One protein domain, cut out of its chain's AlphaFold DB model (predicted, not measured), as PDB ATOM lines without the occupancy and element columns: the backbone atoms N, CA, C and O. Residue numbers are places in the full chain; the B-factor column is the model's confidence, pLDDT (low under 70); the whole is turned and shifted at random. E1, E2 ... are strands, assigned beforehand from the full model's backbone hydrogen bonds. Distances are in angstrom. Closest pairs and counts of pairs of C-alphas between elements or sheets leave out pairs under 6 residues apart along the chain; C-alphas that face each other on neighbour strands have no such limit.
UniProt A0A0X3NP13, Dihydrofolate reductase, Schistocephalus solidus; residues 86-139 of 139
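Overview. This is residues 86 to 139 of the 139 residues of the protein "Dihydrofolate reductase" of Schistocephalus solidus (UniProt A0A0X3NP13). One long strand, E4, is the spine of a small, open, twisted sheet in a model of flat outline: E1 runs beside E4 on one side, while on the other side E3 pairs near its beginning and E2 near its end. From E1 a wide loop swings out before the chain comes back to E2, and its residues 95 to 105 stick out free of the rest. The printed part has 54 residues, with four named strands, E1 to E4 in chain order, and no named helix; the class is all strand, though only 24 residues are in named elements. The sheet is branched and its neighbour pairs are antiparallel. The whole is loose, with a radius of gyration of the C-alphas of 13.0 A and spans of 40 by 31 by 13 A.

Along the chain. E4, residues 127 to 136, is 28.4 A long and ends at C-alpha 136 (228.373, 87.815, 218.327). E1, residues 86 to 91, is 14.9 A long and begins at C-alpha 86 (235.831, 91.992, 215.736). E2 is residues 109 to 112, 9.3 A, and E3 residues 121 to 124, 9.5 A.

Arrangement. The pairing along E4 is staggered. E1 is antiparallel to it at 157 degrees beside residues 129 to 134, with N 88 and O 132 2.8 A apart. On the other side, E3 is beside residues 127 to 130, a hairpin with E4, with N 122 and O 129 2.8 A apart. E2 is beside residues 133 to 136, at 114 degrees, with N 110 and O 135 2.8 A apart. E1 and E3 are apart. The sheet is only just strongly twisted, with C-alphas up to 4.2 A off its best plane.

Size, cuts and confidence. The C-alphas of Gly 125 and Lys 139, the two farthest apart, are 40.5 A apart. The link from E1 to E2, 17 residues, is long. The printed part has no cut. Mean pLDDT of the printed part is 91.6, and residues 138 to 139 are under 70.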
ATOM      1  N   PHE A  86     235.091  90.738 215.793       95.56
ATOM      2  CA  PHE A  86     235.831  91.992 215.736       95.56
ATOM      3  C   PHE A  86     237.146  91.871 216.485       95.56
ATOM      4  O   PHE A  86     237.169  91.466 217.644       95.56
ATOM      5  N   TYR A  87     238.219  92.312 215.841       95.94
ATOM      6  CA  TYR A  87     239.465  92.679 216.500       95.94
ATOM      7  C   TYR A  87     239.529  94.203 216.496       95.94
ATOM      8  O   TYR A  87     239.791  94.817 215.463       95.94
ATOM      9  N   CYS A  88     239.203  94.813 217.631       95.00
ATOM     10  CA  CYS A  88     239.035  96.252 217.756       95.00
ATOM     11  C   CYS A  88     240.205  96.864 218.530       95.00
ATOM     12  O   CYS A  88     240.587  96.378 219.597       95.00
ATOM     13  N   THR A  89     240.759  97.951 217.995       95.81
ATOM     14  CA  THR A  89     241.668  98.831 218.737       95.81
ATOM     15  C   THR A  89     240.882 100.067 219.138       95.81
ATOM     16  O   THR A  89     240.564 100.899 218.291       95.81
ATOM     17  N   HIS A  90     240.555 100.174 220.421       95.31
ATOM     18  CA  HIS A  90     239.928 101.360 220.990       95.31
ATOM     19  C   HIS A  90     240.988 102.430 221.186       95.31
ATOM     20  O   HIS A  90     241.930 102.224 221.951       95.31
ATOM     21  N   VAL A  91     240.831 103.553 220.497       96.12
ATOM     22  CA  VAL A  91     241.663 104.744 220.672       96.12
ATOM     23  C   VAL A  91     240.975 105.639 221.697       96.12
ATOM     24  O   VAL A  91     239.861 106.096 221.465       96.12
ATOM     25  N   LEU A  92     241.609 105.864 222.847       95.88
ATOM     26  CA  LEU A  92     241.037 106.598 223.981       95.88
ATOM     27  C   LEU A  92     241.322 108.101 223.872       95.88
ATOM     28  O   LEU A  92     241.807 108.735 224.808       95.88
ATOM     29  N   LYS A  93     241.065 108.659 222.689       94.81
ATOM     30  CA  LYS A  93     241.220 110.079 222.384       94.81
ATOM     31  C   LYS A  93     240.273 110.454 221.255       94.81
ATOM     32  O   LYS A  93     240.145 109.708 220.286       94.81
ATOM     33  N   ASP A  94     239.655 111.618 221.383       94.56
ATOM     34  CA  ASP A  94     238.743 112.137 220.374       94.56
ATOM     35  C   ASP A  94     239.510 112.797 219.225       94.56
ATOM     36  O   ASP A  94     240.491 113.519 219.429       94.56
ATOM     37  N   TYR A  95     239.027 112.553 218.010       94.50
ATOM     38  CA  TYR A  95     239.538 113.130 216.774       94.50
ATOM     39  C   TYR A  95     238.374 113.584 215.899       94.50
ATOM     40  O   TYR A  95     237.301 112.980 215.912       94.50
ATOM     41  N   GLU A  96     238.598 114.627 215.103       96.00
ATOM     42  CA  GLU A  96     237.677 114.977 214.026       96.00
ATOM     43  C   GLU A  96     237.830 113.959 212.890       96.00
ATOM     44  O   GLU A  96     238.872 113.891 212.236       96.00
ATOM     45  N   CYS A  97     236.793 113.149 212.683       93.25
ATOM     46  CA  CYS A  97     236.739 112.114 211.656       93.25
ATOM     47  C   CYS A  97     235.635 112.433 210.642       93.25
ATOM     48  O   CYS A  97     234.549 112.881 211.007       93.25
ATOM     49  N   ASP A  98     235.899 112.160 209.368       93.88
ATOM     50  CA  ASP A  98     234.943 112.263 208.259       93.88
ATOM     51  C   ASP A  98     234.311 110.909 207.891       93.88
ATOM     52  O   ASP A  98     233.263 110.855 207.242       93.88
ATOM     53  N   VAL A  99     234.932 109.811 208.326       92.44
ATOM     54  CA  VAL A  99     234.498 108.434 208.088       92.44
ATOM     55  C   VAL A  99     234.389 107.689 209.413       92.44
ATOM     56  O   VAL A  99     235.310 107.699 210.229       92.44
ATOM     57  N   PHE A 100     233.270 106.990 209.598       92.56
ATOM     58  CA  PHE A 100     232.968 106.242 210.814       92.56
ATOM     59  C   PHE A 100     232.809 104.750 210.526       92.56
ATOM     60  O   PHE A 100     232.505 104.325 209.404       92.56
ATOM     61  N   PHE A 101     233.041 103.948 211.563       94.19
ATOM     62  CA  PHE A 101     232.668 102.541 211.566       94.19
ATOM     63  C   PHE A 101     231.130 102.418 211.540       94.19
ATOM     64  O   PHE A 101     230.466 103.294 212.101       94.19
ATOM     65  N   PRO A 102     230.551 101.385 210.897       93.62
ATOM     66  CA  PRO A 102     229.100 101.239 210.820       93.62
ATOM     67  C   PRO A 102     228.445 101.194 212.201       93.62
ATOM     68  O   PRO A 102     228.990 100.594 213.129       93.62
ATOM     69  N   ASP A 103     227.266 101.800 212.320       91.56
ATOM     70  CA  ASP A 103     226.495 101.761 213.559       91.56
ATOM     71  C   ASP A 103     225.956 100.342 213.792       91.56
ATOM     72  O   ASP A 103     225.252  99.778 212.950       91.56
ATOM     73  N   ILE A 104     226.335  99.744 214.922       91.00
ATOM     74  CA  ILE A 104     225.957  98.381 215.296       91.00
ATOM     75  C   ILE A 104     225.478  98.338 216.741       91.00
ATOM     76  O   ILE A 104     225.983  99.046 217.613       91.00
ATOM     77  N   ASP A 105     224.547  97.427 217.022       90.88
ATOM     78  CA  ASP A 105     224.155  97.143 218.397       90.88
ATOM     79  C   ASP A 105     225.255  96.346 219.106       90.88
ATOM     80  O   ASP A 105     225.285  95.111 219.073       90.88
ATOM     81  N   TRP A 106     226.156  97.059 219.780       89.50
ATOM     82  CA  TRP A 106     227.230  96.472 220.580       89.50
ATOM     83  C   TRP A 106     226.725  95.531 221.676       89.50
ATOM     84  O   TRP A 106     227.477  94.663 222.105       89.50
ATOM     85  N   LYS A 107     225.452  95.620 222.095       90.50
ATOM     86  CA  LYS A 107     224.873  94.673 223.064       90.50
ATOM     87  C   LYS A 107     224.715  93.268 222.487       90.50
ATOM     88  O   LYS A 107     224.654  92.306 223.246       90.50
ATOM     89  N   SER A 108     224.662  93.142 221.160       90.38
ATOM     90  CA  SER A 108     224.629  91.846 220.476       90.38
ATOM     91  C   SER A 108     226.001  91.162 220.405       90.38
ATOM     92  O   SER A 108     226.092  90.002 219.996       90.38
ATOM     93  N   PHE A 109     227.061  91.850 220.838       93.38
ATOM     94  CA  PHE A 109     228.426  91.348 220.854       93.38
ATOM     95  C   PHE A 109     228.955  91.245 222.285       93.38
ATOM     96  O   PHE A 109     228.750  92.118 223.125       93.38
ATOM     97  N   LYS A 110     229.666  90.156 222.563       94.56
ATOM     98  CA  LYS A 110     230.322  89.906 223.842       94.56
ATOM     99  C   LYS A 110     231.823  90.093 223.682       94.56
ATOM    100  O   LYS A 110     232.423  89.512 222.780       94.56
ATOM    101  N   GLU A 111     232.426  90.869 224.577       94.56
ATOM    102  CA  GLU A 111     233.883  90.956 224.680       94.56
ATOM    103  C   GLU A 111     234.438  89.616 225.189       94.56
ATOM    104  O   GLU A 111     233.960  89.074 226.192       94.56
ATOM    105  N   ILE A 112     235.424  89.067 224.481       94.44
ATOM    106  CA  ILE A 112     236.110  87.823 224.830       94.44
ATOM    107  C   ILE A 112     237.597  88.082 225.071       94.44
ATOM    108  O   ILE A 112     238.201  88.978 224.480       94.44
ATOM    109  N   THR A 113     238.202  87.251 225.915       93.25
ATOM    110  CA  THR A 113     239.643  87.288 226.172       93.25
ATOM    111  C   THR A 113     240.332  86.228 225.329       93.25
ATOM    112  O   THR A 113     239.997  85.047 225.421       93.25
ATOM    113  N   LEU A 114     241.327  86.637 224.544       92.75
ATOM    114  CA  LEU A 114     242.227  85.721 223.851       92.75
ATOM    115  C   LEU A 114     243.608  85.758 224.517       92.75
ATOM    116  O   LEU A 114     244.089  86.851 224.805       92.75
ATOM    117  N   PRO A 115     244.294  84.614 224.708       91.19
ATOM    118  CA  PRO A 115     245.650  84.588 225.271       91.19
ATOM    119  C   PRO A 115     246.670  85.406 224.468       91.19
ATOM    120  O   PRO A 115     247.691  85.830 224.996       91.19
ATOM    121  N   THR A 116     246.397  85.609 223.180       90.88
ATOM    122  CA  THR A 116     247.230  86.372 222.245       90.88
ATOM    123  C   THR A 116     246.995  87.879 222.310       90.88
ATOM    124  O   THR A 116     247.726  88.633 221.670       90.88
ATOM    125  N   VAL A 117     245.982  88.334 223.054       90.81
ATOM    126  CA  VAL A 117     245.623  89.746 223.176       90.81
ATOM    127  C   VAL A 117     245.856  90.184 224.612       90.81
ATOM    128  O   VAL A 117     245.146  89.782 225.530       90.81
ATOM    129  N   GLU A 118     246.869  91.025 224.800       89.12
ATOM    130  CA  GLU A 118     247.179  91.591 226.109       89.12
ATOM    131  C   GLU A 118     246.052  92.529 226.570       89.12
ATOM    132  O   GLU A 118     245.744  93.497 225.863       89.12
ATOM    133  N   PRO A 119     245.448  92.273 227.744       88.50
ATOM    134  CA  PRO A 119     244.434  93.153 228.296       88.50
ATOM    135  C   PRO A 119     245.063  94.437 228.848       88.50
ATOM    136  O   PRO A 119     246.232  94.474 229.226       88.50
ATOM    137  N   GLY A 120     244.238  95.476 228.969       91.31
ATOM    138  CA  GLY A 120     244.619  96.745 229.587       91.31
ATOM    139  C   GLY A 120     244.908  97.863 228.590       91.31
ATOM    140  O   GLY A 120     244.814  97.696 227.373       91.31
ATOM    141  N   ILE A 121     245.200  99.035 229.145       94.50
ATOM    142  CA  ILE A 121     245.527 100.238 228.382       94.50
ATOM    143  C   ILE A 121     247.019 100.215 228.063       94.50
ATOM    144  O   ILE A 121     247.845  99.930 228.931       94.50
ATOM    145  N   LYS A 122     247.360 100.523 226.813       93.69
ATOM    146  CA  LYS A 122     248.731 100.716 226.354       93.69
ATOM    147  C   LYS A 122     248.936 102.164 225.948       93.69
ATOM    148  O   LYS A 122     248.115 102.733 225.236       93.69
ATOM    149  N   HIS A 123     250.072 102.714 226.351       93.81
ATOM    150  CA  HIS A 123     250.494 104.055 225.978       93.81
ATOM    151  C   HIS A 123     251.280 103.987 224.665       93.81
ATOM    152  O   HIS A 123     252.353 103.384 224.602       93.81
ATOM    153  N   CYS A 124     250.736 104.578 223.605       90.19
ATOM    154  CA  CYS A 124     251.358 104.669 222.289       90.19
ATOM    155  C   CYS A 124     251.622 106.144 221.969       90.19
ATOM    156  O   CYS A 124     250.778 106.835 221.401       90.19
ATOM    157  N   GLY A 125     252.791 106.647 222.373       91.81
ATOM    158  CA  GLY A 125     253.111 108.068 222.242       91.81
ATOM    159  C   GLY A 125     252.217 108.928 223.139       91.81
ATOM    160  O   GLY A 125     252.265 108.794 224.357       91.81
ATOM    161  N   ASP A 126     251.421 109.809 222.534       92.00
ATOM    162  CA  ASP A 126     250.483 110.726 223.198       92.00
ATOM    163  C   ASP A 126     249.041 110.187 223.274       92.00
ATOM    164  O   ASP A 126     248.104 110.944 223.548       92.00
ATOM    165  N   VAL A 127     248.853 108.900 222.976       95.00
ATOM    166  CA  VAL A 127     247.544 108.255 222.866       95.00
ATOM    167  C   VAL A 127     247.499 106.976 223.679       95.00
ATOM    168  O   VAL A 127     248.369 106.110 223.567       95.00
ATOM    169  N   ASP A 128     246.408 106.822 224.417       96.94
ATOM    170  CA  ASP A 128     246.074 105.589 225.106       96.94
ATOM    171  C   ASP A 128     245.220 104.706 224.193       96.94
ATOM    172  O   ASP A 128     244.234 105.157 223.608       96.94
ATOM    173  N   ILE A 129     245.601 103.436 224.057       96.69
ATOM    174  CA  ILE A 129     244.863 102.451 223.263       96.69
ATOM    175  C   ILE A 129     244.543 101.208 224.083       96.69
ATOM    176  O   ILE A 129     245.301 100.813 224.968       96.69
ATOM    177  N   ARG A 130     243.442 100.536 223.754       95.94
ATOM    178  CA  ARG A 130     243.084  99.228 224.313       95.94
ATOM    179  C   ARG A 130     242.709  98.274 223.192       95.94
ATOM    180  O   ARG A 130     241.917  98.620 222.319       95.94
ATOM    181  N   PHE A 131     243.229  97.054 223.243       96.62
ATOM    182  CA  PHE A 131     242.807  95.989 222.339       96.62
ATOM    183  C   PHE A 131     241.642  95.219 222.949       96.62
ATOM    184  O   PHE A 131     241.674  94.868 224.129       96.62
ATOM    185  N   ALA A 132     240.619  94.960 222.145       95.25
ATOM    186  CA  ALA A 132     239.469  94.168 222.542       95.25
ATOM    187  C   ALA A 132     239.029  93.263 221.392       95.25
ATOM    188  O   ALA A 132     239.130  93.622 220.215       95.25
ATOM    189  N   VAL A 133     238.537  92.079 221.743       96.44
ATOM    190  CA  VAL A 133     238.001  91.113 220.789       96.44
ATOM    191  C   VAL A 133     236.539  90.895 221.120       96.44
ATOM    192  O   VAL A 133     236.200  90.671 222.279       96.44
ATOM    193  N   TYR A 134     235.677  90.958 220.112       95.50
ATOM    194  CA  TYR A 134     234.240  90.789 220.287       95.50
ATOM    195  C   TYR A 134     233.712  89.689 219.380       95.50
ATOM    196  O   TYR A 134     234.056  89.630 218.199       95.50
ATOM    197  N   GLU A 135     232.826  88.862 219.913       93.75
ATOM    198  CA  GLU A 135     232.091  87.850 219.158       93.75
ATOM    199  C   GLU A 135     230.595  88.071 219.302       93.75
ATOM    200  O   GLU A 135     230.122  88.522 220.347       93.75
ATOM    201  N   LYS A 136     229.833  87.755 218.255       87.56
ATOM    202  CA  LYS A 136     228.373  87.815 218.327       87.56
ATOM    203  C   LYS A 136     227.886  86.827 219.387       87.56
ATOM    204  O   LYS A 136     228.249  85.652 219.348       87.56
ATOM    205  N   ALA A 137     227.070  87.295 220.328       74.88
ATOM    206  CA  ALA A 137     226.475  86.420 221.324       74.88
ATOM    207  C   ALA A 137     225.576  85.399 220.611       74.88
ATOM    208  O   ALA A 137     224.677  85.776 219.853       74.88
ATOM    209  N   LEU A 138     225.840  84.106 220.821       61.06
ATOM    210  CA  LEU A 138     224.934  83.049 220.379       61.06
ATOM    211  C   LEU A 138     223.592  83.261 221.095       61.06
ATOM    212  O   LEU A 138     223.572  83.421 222.317       61.06
ATOM    213  N   LYS A 139     222.507  83.343 220.318       48.59
ATOM    214  CA  LYS A 139     221.142  83.324 220.854       48.59
ATOM    215  C   LYS A 139     220.824  81.958 221.443       48.59
ATOM    216  O   LYS A 139     221.278  80.959 220.845       48.59
TER     217      LYS A 139